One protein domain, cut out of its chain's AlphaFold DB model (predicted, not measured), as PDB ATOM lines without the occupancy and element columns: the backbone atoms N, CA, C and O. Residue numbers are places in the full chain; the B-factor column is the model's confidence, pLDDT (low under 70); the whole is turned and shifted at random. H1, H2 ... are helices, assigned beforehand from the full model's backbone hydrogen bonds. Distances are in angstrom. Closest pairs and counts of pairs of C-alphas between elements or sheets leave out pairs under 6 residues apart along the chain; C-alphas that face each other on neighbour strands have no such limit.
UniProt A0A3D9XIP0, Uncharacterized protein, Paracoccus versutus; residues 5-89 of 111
ATOM      1  N   ARG A   5     -40.554  33.388  -7.670       97.19
ATOM      2  CA  ARG A   5     -40.880  34.784  -7.378       97.19
ATOM      3  C   ARG A   5     -42.210  35.216  -7.981       97.19
ATOM      4  O   ARG A   5     -42.790  36.177  -7.479       97.19
ATOM      5  N   GLU A   6     -42.708  34.518  -9.000       97.19
ATOM      6  CA  GLU A   6     -43.970  34.818  -9.688       97.19
ATOM      7  C   GLU A   6     -45.183  34.100  -9.077       97.19
ATOM      8  O   GLU A   6     -46.325  34.446  -9.386       97.19
ATOM      9  N   ILE A   7     -44.964  33.134  -8.177       96.19
ATOM     10  CA  ILE A   7     -46.047  32.398  -7.517       96.19
ATOM     11  C   ILE A   7     -46.896  33.377  -6.710       96.19
ATOM     12  O   ILE A   7     -46.400  34.029  -5.790       96.19
ATOM     13  N   ARG A   8     -48.193  33.474  -7.013       96.88
ATOM     14  CA  ARG A   8     -49.110  34.297  -6.219       96.88
ATOM     15  C   ARG A   8     -49.335  33.664  -4.859       96.88
ATOM     16  O   ARG A   8     -49.558  32.461  -4.743       96.88
ATOM     17  N   MET A   9     -49.369  34.491  -3.821       97.12
ATOM     18  CA  MET A   9     -49.604  34.023  -2.454       97.12
ATOM     19  C   MET A   9     -50.970  33.334  -2.288       97.12
ATOM     20  O   MET A   9     -51.124  32.460  -1.429       97.12
ATOM     21  N   THR A  10     -51.959  33.712  -3.105       96.12
ATOM     22  CA  THR A  10     -53.290  33.088  -3.175       96.12
ATOM     23  C   THR A  10     -53.276  31.683  -3.750       96.12
ATOM     24  O   THR A  10     -54.166  30.904  -3.421       96.12
ATOM     25  N   ASP A  11     -52.292  31.373  -4.591       96.06
ATOM     26  CA  ASP A  11     -52.253  30.130  -5.358       96.06
ATOM     27  C   ASP A  11     -51.544  29.023  -4.567       96.06
ATOM     28  O   ASP A  11     -51.665  27.854  -4.904       96.06
ATOM     29  N   ILE A  12     -50.840  29.364  -3.486       96.12
ATOM     30  CA  ILE A  12     -50.193  28.396  -2.596       96.12
ATOM     31  C   ILE A  12     -51.254  27.609  -1.816       96.12
ATOM     32  O   ILE A  12     -52.113  28.188  -1.139       96.12
ATOM     33  N   ASP A  13     -51.154  26.279  -1.832       95.31
ATOM     34  CA  ASP A  13     -51.998  25.419  -1.006       95.31
ATOM     35  C   ASP A  13     -51.490  25.389   0.445       95.31
ATOM     36  O   ASP A  13     -50.766  24.499   0.902       95.31
ATOM     37  N   TRP A  14     -51.916  26.389   1.212       95.19
ATOM     38  CA  TRP A  14     -51.602  26.498   2.634       95.19
ATOM     39  C   TRP A  14     -52.145  25.332   3.473       95.19
ATOM     40  O   TRP A  14     -51.665  25.110   4.584       95.19
ATOM     41  N   MET A  15     -53.153  24.598   2.989       92.81
ATOM     42  CA  MET A  15     -53.688  23.440   3.708       92.81
ATOM     43  C   MET A  15     -52.762  22.236   3.551       92.81
ATOM     44  O   MET A  15     -52.457  21.601   4.561       92.81
ATOM     45  N   ALA A  16     -52.244  21.991   2.345       92.38
ATOM     46  CA  ALA A  16     -51.213  20.981   2.101       92.38
ATOM     47  C   ALA A  16     -49.939  21.255   2.918       92.38
ATOM     48  O   ALA A  16     -49.321  20.339   3.455       92.38
ATOM     49  N   LEU A  17     -49.583  22.528   3.104       93.75
ATOM     50  CA  LEU A  17     -48.420  22.926   3.904       93.75
ATOM     51  C   LEU A  17     -48.613  22.786   5.419       93.75
ATOM     52  O   LEU A  17     -47.634  22.784   6.168       93.75
ATOM     53  N   ARG A  18     -49.853  22.665   5.909       94.25
ATOM     54  CA  ARG A  18     -50.151  22.673   7.349       94.25
ATOM     55  C   ARG A  18     -49.458  21.541   8.112       94.25
ATOM     56  O   ARG A  18     -49.093  21.747   9.268       94.25
ATOM     57  N   SER A  19     -49.269  20.377   7.493       92.00
ATOM     58  CA  SER A  19     -48.531  19.247   8.077       92.00
ATOM     59  C   SER A  19     -47.047  19.559   8.304       92.00
ATOM     60  O   SER A  19     -46.455  19.015   9.231       92.00
ATOM     61  N   HIS A  20     -46.463  20.458   7.507       92.81
ATOM     62  CA  HIS A  20     -45.042  20.808   7.553       92.81
ATOM     63  C   HIS A  20     -44.757  22.023   8.441       92.81
ATOM     64  O   HIS A  20     -43.801  22.014   9.210       92.81
ATOM     65  N   ILE A  21     -45.590  23.068   8.358       95.69
ATOM     66  CA  ILE A  21     -45.344  24.357   9.036       95.69
ATOM     67  C   ILE A  21     -46.370  24.691  10.134       95.69
ATOM     68  O   ILE A  21     -46.369  25.783  10.709       95.69
ATOM     69  N   GLY A  22     -47.278  23.764  10.442       95.19
ATOM     70  CA  GLY A  22     -48.201  23.863  11.569       95.19
ATOM     71  C   GLY A  22     -49.102  25.101  11.530       95.19
ATOM     72  O   GLY A  22     -49.764  25.399  10.535       95.19
ATOM     73  N   ARG A  23     -49.170  25.828  12.654       94.94
ATOM     74  CA  ARG A  23     -50.056  26.998  12.813       94.94
ATOM     75  C   ARG A  23     -49.677  28.166  11.901       94.94
ATOM     76  O   ARG A  23     -50.566  28.935  11.535       94.94
ATOM     77  N   SER A  24     -48.408  28.275  11.505       96.44
ATOM     78  CA  SER A  24     -47.936  29.333  10.609       96.44
ATOM     79  C   SER A  24     -48.657  29.303   9.267       96.44
ATOM     80  O   SER A  24     -48.986  30.364   8.748       96.44
ATOM     81  N   ALA A  25     -49.022  28.119   8.758       96.69
ATOM     82  CA  ALA A  25     -49.839  28.003   7.547       96.69
ATOM     83  C   ALA A  25     -51.150  28.798   7.655       96.69
ATOM     84  O   ALA A  25     -51.557  29.470   6.713       96.69
ATOM     85  N   GLY A  26     -51.799  28.775   8.825       96.00
ATOM     86  CA  GLY A  26     -53.023  29.531   9.071       96.00
ATOM     87  C   GLY A  26     -52.801  31.044   9.088       96.00
ATOM     88  O   GLY A  26     -53.654  31.781   8.602       96.00
ATOM     89  N   VAL A  27     -51.671  31.508   9.628       95.31
ATOM     90  CA  VAL A  27     -51.291  32.932   9.626       95.31
ATOM     91  C   VAL A  27     -51.016  33.400   8.199       95.31
ATOM     92  O   VAL A  27     -51.651  34.348   7.738       95.31
ATOM     93  N   LEU A  28     -50.138  32.696   7.479       96.56
ATOM     94  CA  LEU A  28     -49.755  33.039   6.109       96.56
ATOM     95  C   LEU A  28     -50.978  33.006   5.183       96.56
ATOM     96  O   LEU A  28     -51.244  33.987   4.496       96.56
ATOM     97  N   ARG A  29     -51.831  31.975   5.284       96.31
ATOM     98  CA  ARG A  29     -53.104  31.906   4.549       96.31
ATOM     99  C   ARG A  29     -53.995  33.122   4.794       96.31
ATOM    100  O   ARG A  29     -54.604  33.625   3.852       96.31
ATOM    101  N   ARG A  30     -54.119  33.593   6.043       95.12
ATOM    102  CA  ARG A  30     -54.939  34.779   6.355       95.12
ATOM    103  C   ARG A  30     -54.392  36.030   5.677       95.12
ATOM    104  O   ARG A  30     -55.177  36.886   5.297       95.12
ATOM    105  N   LEU A  31     -53.080  36.164   5.536       95.62
ATOM    106  CA  LEU A  31     -52.492  37.312   4.847       95.62
ATOM    107  C   LEU A  31     -52.654  37.192   3.331       95.62
ATOM    108  O   LEU A  31     -52.926  38.194   2.678       95.62
ATOM    109  N   SER A  32     -52.602  35.977   2.791       95.69
ATOM    110  CA  SER A  32     -52.771  35.701   1.362       95.69
ATOM    111  C   SER A  32     -54.216  35.731   0.867       95.69
ATOM    112  O   SER A  32     -54.439  35.822  -0.331       95.69
ATOM    113  N   THR A  33     -55.220  35.608   1.741       91.81
ATOM    114  CA  THR A  33     -56.623  35.443   1.319       91.81
ATOM    115  C   THR A  33     -57.569  36.399   2.041       91.81
ATOM    116  O   THR A  33     -57.434  36.671   3.236       91.81
ATOM    117  N   THR A  34     -58.561  36.905   1.313       88.06
ATOM    118  CA  THR A  34     -59.664  37.708   1.859       88.06
ATOM    119  C   THR A  34     -60.912  36.853   2.066       88.06
ATOM    120  O   THR A  34     -60.947  35.687   1.678       88.06
ATOM    121  N   ILE A  35     -61.929  37.403   2.738       83.12
ATOM    122  CA  ILE A  35     -63.214  36.703   2.898       83.12
ATOM    123  C   ILE A  35     -64.021  36.827   1.606       83.12
ATOM    124  O   ILE A  35     -64.628  35.850   1.176       83.12
ATOM    125  N   ARG A  36     -63.999  38.008   0.979       85.88
ATOM    126  CA  ARG A  36     -64.693  38.280  -0.279       85.88
ATOM    127  C   ARG A  36     -63.703  38.526  -1.410       85.88
ATOM    128  O   ARG A  36     -62.596  39.021  -1.182       85.88
ATOM    129  N   ALA A  37     -64.080  38.176  -2.634       80.62
ATOM    130  CA  ALA A  37     -63.206  38.305  -3.800       80.62
ATOM    131  C   ALA A  37     -62.926  39.777  -4.155       80.62
ATOM    132  O   ALA A  37     -61.849  40.095  -4.646       80.62
ATOM    133  N   GLU A  38     -63.845  40.679  -3.829       87.31
ATOM    134  CA  GLU A  38     -63.770  42.120  -4.072       87.31
ATOM    135  C   GLU A  38     -63.000  42.904  -2.994       87.31
ATOM    136  O   GLU A  38     -62.691  44.082  -3.184       87.31
ATOM    137  N   ASP A  39     -62.670  42.267  -1.866       87.50
ATOM    138  CA  ASP A  39     -61.929  42.917  -0.784       87.50
ATOM    139  C   ASP A  39     -60.539  43.347  -1.280       87.50
ATOM    140  O   ASP A  39     -59.749  42.520  -1.756       87.50
ATOM    141  N   LYS A  40     -60.233  44.640  -1.126       88.75
ATOM    142  CA  LYS A  40     -58.918  45.203  -1.453       88.75
ATOM    143  C   LYS A  40     -57.892  44.875  -0.359       88.75
ATOM    144  O   LYS A  40     -58.259  44.888   0.823       88.75
ATOM    145  N   PRO A  41     -56.613  44.652  -0.709       90.25
ATOM    146  CA  PRO A  41     -55.551  44.492   0.277       90.25
ATOM    147  C   PRO A  41     -55.467  45.712   1.199       90.25
ATOM    148  O   PRO A  41     -55.425  46.856   0.744       90.25
ATOM    149  N   GLN A  42     -55.433  45.473   2.509       87.94
ATOM    150  CA  GLN A  42     -55.181  46.513   3.507       87.94
ATOM    151  C   GLN A  42     -53.831  46.248   4.181       87.94
ATOM    152  O   GLN A  42     -53.576  45.104   4.566       87.94
ATOM    153  N   PRO A  43     -52.973  47.268   4.374       87.56
ATOM    154  CA  PRO A  43     -51.696  47.092   5.058       87.56
ATOM    155  C   PRO A  43     -51.872  46.461   6.443       87.56
ATOM    156  O   PRO A  43     -52.759  46.854   7.202       87.56
ATOM    157  N   PHE A  44     -51.008  45.498   6.776       88.44
ATOM    158  CA  PHE A  44     -50.963  44.841   8.091       88.44
ATOM    159  C   PHE A  44     -52.284  44.180   8.521       88.44
ATOM    160  O   PHE A  44     -52.588  44.101   9.709       88.44
ATOM    161  N   ARG A  45     -53.099  43.713   7.572       91.25
ATOM    162  CA  ARG A  45     -54.381  43.050   7.850       91.25
ATOM    163  C   ARG A  45     -54.524  41.744   7.074       91.25
ATOM    164  O   ARG A  45     -53.702  41.401   6.228       91.25
ATOM    165  N   ARG A  46     -55.593  40.999   7.369       92.94
ATOM    166  CA  ARG A  46     -56.026  39.858   6.548       92.94
ATOM    167  C   ARG A  46     -56.119  40.292   5.079       92.94
ATOM    168  O   ARG A  46     -56.641  41.367   4.794       92.94
ATOM    169  N   GLY A  47     -55.631  39.454   4.173       94.44
ATOM    170  CA  GLY A  47     -55.628  39.729   2.740       94.44
ATOM    171  C   GLY A  47     -54.581  40.740   2.273       94.44
ATOM    172  O   GLY A  47     -54.582  41.082   1.095       94.44
ATOM    173  N   ALA A  48     -53.689  41.225   3.146       96.06
ATOM    174  CA  ALA A  48     -52.656  42.190   2.763       96.06
ATOM    175  C   ALA A  48     -51.727  41.697   1.644       96.06
ATOM    176  O   ALA A  48     -51.141  42.515   0.944       96.06
ATOM    177  N   TRP A  49     -51.581  40.382   1.486       96.31
ATOM    178  CA  TRP A  49     -50.726  39.748   0.482       96.31
ATOM    179  C   TRP A  49     -51.518  39.114  -0.663       96.31
ATOM    180  O   TRP A  49     -50.944  38.403  -1.476       96.31
ATOM    181  N   LYS A  50     -52.832  39.351  -0.745       95.12
ATOM    182  CA  LYS A  50     -53.709  38.733  -1.751       95.12
ATOM    183  C   LYS A  50     -53.267  38.986  -3.191       95.12
ATOM    184  O   LYS A  50     -53.389  38.110  -4.034       95.12
ATOM    185  N   GLU A  51     -52.778  40.184  -3.470       95.38
ATOM    186  CA  GLU A  51     -52.322  40.578  -4.810       95.38
ATOM    187  C   GLU A  51     -50.804  40.435  -4.966       95.38
ATOM    188  O   GLU A  51     -50.257  40.790  -6.007       95.38
ATOM    189  N   MET A  52     -50.118  39.931  -3.934       97.19
ATOM    190  CA  MET A  52     -48.668  39.815  -3.926       97.19
ATOM    191  C   MET A  52     -48.208  38.448  -4.421       97.19
ATOM    192  O   MET A  52     -48.857  37.419  -4.206       97.19
ATOM    193  N   THR A  53     -47.030  38.437  -5.031       97.94
ATOM    194  CA  THR A  53     -46.285  37.209  -5.290       97.94
ATOM    195  C   THR A  53     -45.368  36.855  -4.121       97.94
ATOM    196  O   THR A  53     -45.044  37.696  -3.280       97.94
ATOM    197  N   LEU A  54     -44.913  35.605  -4.075       97.50
ATOM    198  CA  LEU A  54     -43.962  35.121  -3.080       97.50
ATOM    199  C   LEU A  54     -42.652  35.922  -3.124       97.50
ATOM    200  O   LEU A  54     -42.116  36.273  -2.074       97.50
ATOM    201  N   GLY A  55     -42.187  36.293  -4.323       97.69
ATOM    202  CA  GLY A  55     -41.024  37.165  -4.501       97.69
ATOM    203  C   GLY A  55     -41.234  38.552  -3.894       97.69
ATOM    204  O   GLY A  55     -40.394  39.021  -3.131       97.69
ATOM    205  N   GLN A  56     -42.392  39.173  -4.139       98.00
ATOM    206  CA  GLN A  56     -42.716  40.477  -3.552       98.00
ATOM    207  C   GLN A  56     -42.808  40.419  -2.023       98.00
ATOM    208  O   GLN A  56     -42.387  41.358  -1.355       98.00
ATOM    209  N   VAL A  57     -43.344  39.332  -1.451       97.31
ATOM    210  CA  VAL A  57     -43.382  39.146   0.009       97.31
ATOM    211  C   VAL A  57     -41.975  38.940   0.577       97.31
ATOM    212  O   VAL A  57     -41.672  39.485   1.638       97.31
ATOM    213  N   ALA A  58     -41.099  38.216  -0.123       96.81
ATOM    214  CA  ALA A  58     -39.698  38.073   0.271       96.81
ATOM    215  C   ALA A  58     -38.972  39.435   0.293       96.81
ATOM    216  O   ALA A  58     -38.258  39.742   1.251       96.81
ATOM    217  N   ASP A  59     -39.236  40.289  -0.699       97.94
ATOM    218  CA  ASP A  59     -38.623  41.617  -0.830       97.94
ATOM    219  C   ASP A  59     -39.077  42.617   0.261       97.94
ATOM    220  O   ASP A  59     -38.385  43.606   0.509       97.94
ATOM    221  N   ILE A  60     -40.192  42.368   0.972       96.25
ATOM    222  CA  ILE A  60     -40.639  43.199   2.117       96.25
ATOM    223  C   ILE A  60     -39.542  43.287   3.195       96.25
ATOM    224  O   ILE A  60     -39.381  44.320   3.862       96.25
ATOM    225  N   GLY A  61     -38.800  42.191   3.380       92.38
ATOM    226  CA  GLY A  61     -37.750  42.059   4.378       92.38
ATOM    227  C   GLY A  61     -38.266  41.827   5.804       92.38
ATOM    228  O   GLY A  61     -39.327  42.298   6.226       92.38
ATOM    229  N   ARG A  62     -37.457  41.116   6.600       95.81
ATOM    230  CA  ARG A  62     -37.796  40.635   7.954       95.81
ATOM    231  C   ARG A  62     -38.379  41.710   8.877       95.81
ATOM    232  O   ARG A  62     -39.402  41.482   9.516       95.81
ATOM    233  N   LYS A  63     -37.762  42.897   8.927       95.62
ATOM    234  CA  LYS A  63     -38.191  44.002   9.804       95.62
ATOM    235  C   LYS A  63     -39.631  44.445   9.525       95.62
ATOM    236  O   LYS A  63     -40.365  44.751  10.458       95.62
ATOM    237  N   ASN A  64     -40.027  44.495   8.254       95.50
ATOM    238  CA  ASN A  64     -41.377  44.895   7.873       95.50
ATOM    239  C   ASN A  64     -42.372  43.737   8.007       95.50
ATOM    240  O   ASN A  64     -43.515  43.981   8.383       95.50
ATOM    241  N   LEU A  65     -41.941  42.490   7.781       95.94
ATOM    242  CA  LEU A  65     -42.768  41.299   8.006       95.94
ATOM    243  C   LEU A  65     -43.219  41.175   9.471       95.94
ATOM    244  O   LEU A  65     -44.385  40.894   9.721       95.94
ATOM    245  N   LEU A  66     -42.350  41.498  10.434       96.06
ATOM    246  CA  LEU A  66     -42.688  41.500  11.868       96.06
ATOM    247  C   LEU A  66     -43.755  42.535  12.271       96.06
ATOM    248  O   LEU A  66     -44.238  42.518  13.399       96.06
ATOM    249  N   ARG A  67     -44.128  43.460  11.377       95.06
ATOM    250  CA  ARG A  67     -45.197  44.441  11.631       95.06
ATOM    251  C   ARG A  67     -46.590  43.882  11.344       95.06
ATOM    252  O   ARG A  67     -47.577  44.514  11.716       95.06
ATOM    253  N   TYR A  68     -46.685  42.751  10.648       94.62
ATOM    254  CA  TYR A  68     -47.965  42.120  10.353       94.62
ATOM    255  C   TYR A  68     -48.488  41.383  11.595       94.62
ATOM    256  O   TYR A  68     -47.717  40.698  12.271       94.62
ATOM    257  N   PRO A  69     -49.794  41.477  11.898       89.94
ATOM    258  CA  PRO A  69     -50.392  40.744  13.003       89.94
ATOM    259  C   PRO A  69     -50.127  39.247  12.888       89.94
ATOM    260  O   PRO A  69     -50.238  38.671  11.805       89.94
ATOM    261  N   ASP A  70     -49.799  38.627  14.018       92.19
ATOM    262  CA  ASP A  70     -49.502  37.198  14.152       92.19
ATOM    263  C   ASP A  70     -48.266  36.696  13.373       92.19
ATOM    264  O   ASP A  70     -47.962  35.500  13.419       92.19
ATOM    265  N   VAL A  71     -47.517  37.576  12.695       95.81
ATOM    266  CA  VAL A  71     -46.256  37.226  12.026       95.81
ATOM    267  C   VAL A  71     -45.100  37.383  13.008       95.81
ATOM    268  O   VAL A  71     -44.477  38.434  13.123       95.81
ATOM    269  N   GLY A  72     -44.823  36.302  13.734       95.94
ATOM    270  CA  GLY A  72     -43.615  36.159  14.543       95.94
ATOM    271  C   GLY A  72     -42.483  35.455  13.795       95.94
ATOM    272  O   GLY A  72     -42.626  35.033  12.647       95.94
ATOM    273  N   GLU A  73     -41.370  35.239  14.490       97.19
ATOM    274  CA  GLU A  73     -40.177  34.589  13.928       97.19
ATOM    275  C   GLU A  73     -40.452  33.196  13.348       97.19
ATOM    276  O   GLU A  73     -39.934  32.838  12.293       97.19
ATOM    277  N   VAL A  74     -41.348  32.433  13.978       96.69
ATOM    278  CA  VAL A  74     -41.762  31.110  13.483       96.69
ATOM    279  C   VAL A  74     -42.483  31.210  12.134       96.69
ATOM    280  O   VAL A  74     -42.273  30.370  11.259       96.69
ATOM    281  N   ALA A  75     -43.312  32.240  11.932       96.62
ATOM    282  CA  ALA A  75     -44.001  32.455  10.662       96.62
ATOM    283  C   ALA A  75     -43.021  32.883   9.559       96.62
ATOM    284  O   ALA A  75     -43.162  32.437   8.424       96.62
ATOM    285  N   ILE A  76     -41.998  33.671   9.902       97.69
ATOM    286  CA  ILE A  76     -40.932  34.071   8.970       97.69
ATOM    287  C   ILE A  76     -40.076  32.866   8.569       97.69
ATOM    288  O   ILE A  76     -39.841  32.662   7.382       97.69
ATOM    289  N   ALA A  77     -39.678  32.016   9.518       97.69
ATOM    290  CA  ALA A  77     -38.979  30.769   9.205       97.69
ATOM    291  C   ALA A  77     -39.834  29.834   8.329       97.69
ATOM    292  O   ALA A  77     -39.331  29.214   7.396       97.69
ATOM    293  N   SER A  78     -41.147  29.781   8.581       97.75
ATOM    294  CA  SER A  78     -42.083  29.021   7.742       97.75
ATOM    295  C   SER A  78     -42.189  29.595   6.326       97.75
ATOM    296  O   SER A  78     -42.297  28.834   5.373       97.75
ATOM    297  N   LEU A  79     -42.150  30.923   6.174       97.19
ATOM    298  CA  LEU A  79     -42.124  31.576   4.866       97.19
ATOM    299  C   LEU A  79     -40.827  31.253   4.110       97.19
ATOM    300  O   LEU A  79     -40.898  30.930   2.928       97.19
ATOM    301  N   GLN A  80     -39.672  31.264   4.786       97.88
ATOM    302  CA  GLN A  80     -38.398  30.846   4.187       97.88
ATOM    303  C   GLN A  80     -38.460  29.393   3.699       97.88
ATOM    304  O   GLN A  80     -38.108  29.123   2.559       97.88
ATOM    305  N   TYR A  81     -39.005  28.481   4.506       97.50
ATOM    306  CA  TYR A  81     -39.214  27.088   4.096       97.50
ATOM    307  C   TYR A  81     -40.067  26.967   2.819       97.50
ATOM    308  O   TYR A  81     -39.791  26.134   1.957       97.50
ATOM    309  N   VAL A  82     -41.099  27.806   2.668       97.19
ATOM    310  CA  VAL A  82     -41.921  27.846   1.446       97.19
ATOM    311  C   VAL A  82     -41.129  28.363   0.247       97.19
ATOM    312  O   VAL A  82     -41.259  27.789  -0.832       97.19
ATOM    313  N   ILE A  83     -40.290  29.387   0.432       97.38
ATOM    314  CA  ILE A  83     -39.383  29.890  -0.612       97.38
ATOM    315  C   ILE A  83     -38.432  28.779  -1.066       97.38
ATOM    316  O   ILE A  83     -38.354  28.512  -2.261       97.38
ATOM    317  N   ASP A  84     -37.798  28.068  -0.134       97.31
ATOM    318  CA  ASP A  84     -36.853  26.993  -0.453       97.31
ATOM    319  C   ASP A  84     -37.538  25.833  -1.205       97.31
ATOM    320  O   ASP A  84     -36.996  25.283  -2.165       97.31
ATOM    321  N   MET A  85     -38.769  25.467  -0.821       95.00
ATOM    322  CA  MET A  85     -39.555  24.476  -1.568       95.00
ATOM    323  C   MET A  85     -39.950  24.965  -2.960       95.00
ATOM    324  O   MET A  85     -39.996  24.163  -3.892       95.00
ATOM    325  N   ALA A  86     -40.295  26.243  -3.098       95.00
ATOM    326  CA  ALA A  86     -40.691  26.822  -4.370       95.00
ATOM    327  C   ALA A  86     -39.509  26.900  -5.342       95.00
ATOM    328  O   ALA A  86     -39.659  26.503  -6.496       95.00
ATOM    329  N   ASP A  87     -38.334  27.300  -4.855       96.06
ATOM    330  CA  ASP A  87     -37.073  27.277  -5.600       96.06
ATOM    331  C   ASP A  87     -36.712  25.852  -6.059       96.06
ATOM    332  O   ASP A  87     -36.342  25.626  -7.208       96.06
ATOM    333  N   ALA A  88     -36.969  24.851  -5.210       94.00
ATOM    334  CA  ALA A  88     -36.827  23.436  -5.558       94.00
ATOM    335  C   ALA A  88     -37.943  22.877  -6.472       94.00
ATOM    336  O   ALA A  88     -37.932  21.681  -6.777       94.00
ATOM    337  N   GLY A  89     -38.933  23.686  -6.873       92.31
ATOM    338  CA  GLY A  89     -40.059  23.266  -7.714       92.31
ATOM    339  C   GLY A  89     -41.060  22.328  -7.026       92.31
ATOM    340  O   GLY A  89     -41.750  21.563  -7.696       92.31
TER     341      GLY A  89
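This is residues 5 to 89 of the 111 residues of an uncharacterized protein of Paracoccus versutus (UniProt A0A3D9XIP0). The two longest helices, H5 and H2, meet near their first residues as an L; the unnamed residues 5 to 17 run across its open side, and the short helices H1, H3 and H4 sit loosely around it. The long link of residues 33 to 53 loops outward beyond the last residues of H2, on the side away from H5. The printed part has 85 residues with five named helices, H1 to H5 in order along the chain, and no named strand. The class is all helix, though under half of the residues, 39 of 85, are in named elements. The whole is compact, with a radius of gyration of the C-alphas of 11.7 A, and spans 32 by 25 by 23 A.

H5, residues 73 to 87, is the longest helix at 21.1 A from first to last C-alpha; it begins at C-alpha 73 (-40.177, 34.589, 13.928) and ends at C-alpha 87 (-37.073, 27.277, -5.600). H2, residues 23 to 32, is 14.6 A long. H3, residues 54 to 59, measures 8.7 A. H1, residues 18 to 21, measures 5.4 A and begins at C-alpha 18 (-50.151, 22.673, 7.349). H4, residues 62 to 65, measures 5.0 A.

H5 touches H2 with its residues 74 to 79 alone; the closest C-alphas are those of Ser 24 and Ala 75, 5.0 A apart. Their lines are only just about perpendicular, at 72 degrees. H1 and H2 only just touch, and only at the corner by their link, with 3 pairs of C-alphas within 8 A; the closest C-alphas, those of Arg 18 and Ala 25, are 5.3 A apart. H1 is close to H5 but not clearly touching, with the closest C-alphas, of Ile 21 and Ser 78, 5.8 A apart. H3 is also close to H5 but not clearly touching, at 7.4 A between the closest C-alphas, those of Leu 54 and Ile 83; they run opposite ways at a steep tilt of 57 degrees. H4 is likewise close to H5 but not clearly touching, with the closest C-alphas, of Arg 62 and Ile 76, 7.3 A apart. H3 and H4 are only just apart, at 8.3 A, and H2 is apart from both. In H2, H3 and H5 every O i to N i+4 pair is within hydrogen-bond range; H1 and H4 are too short for such a pair.

The C-alphas farthest apart are those of Glu 38 and Ala 88, at 32.8 A. The first and last printed C-alphas, of Arg 5 and Gly 89, are 11.6 A apart. The printed part has no cut. The link from H2 to H3 is long, with 21 residues, while those from H1 to H2 and from H3 to H4 are tight. The mean pLDDT of the printed part is 94.5, and no printed residue is under 70.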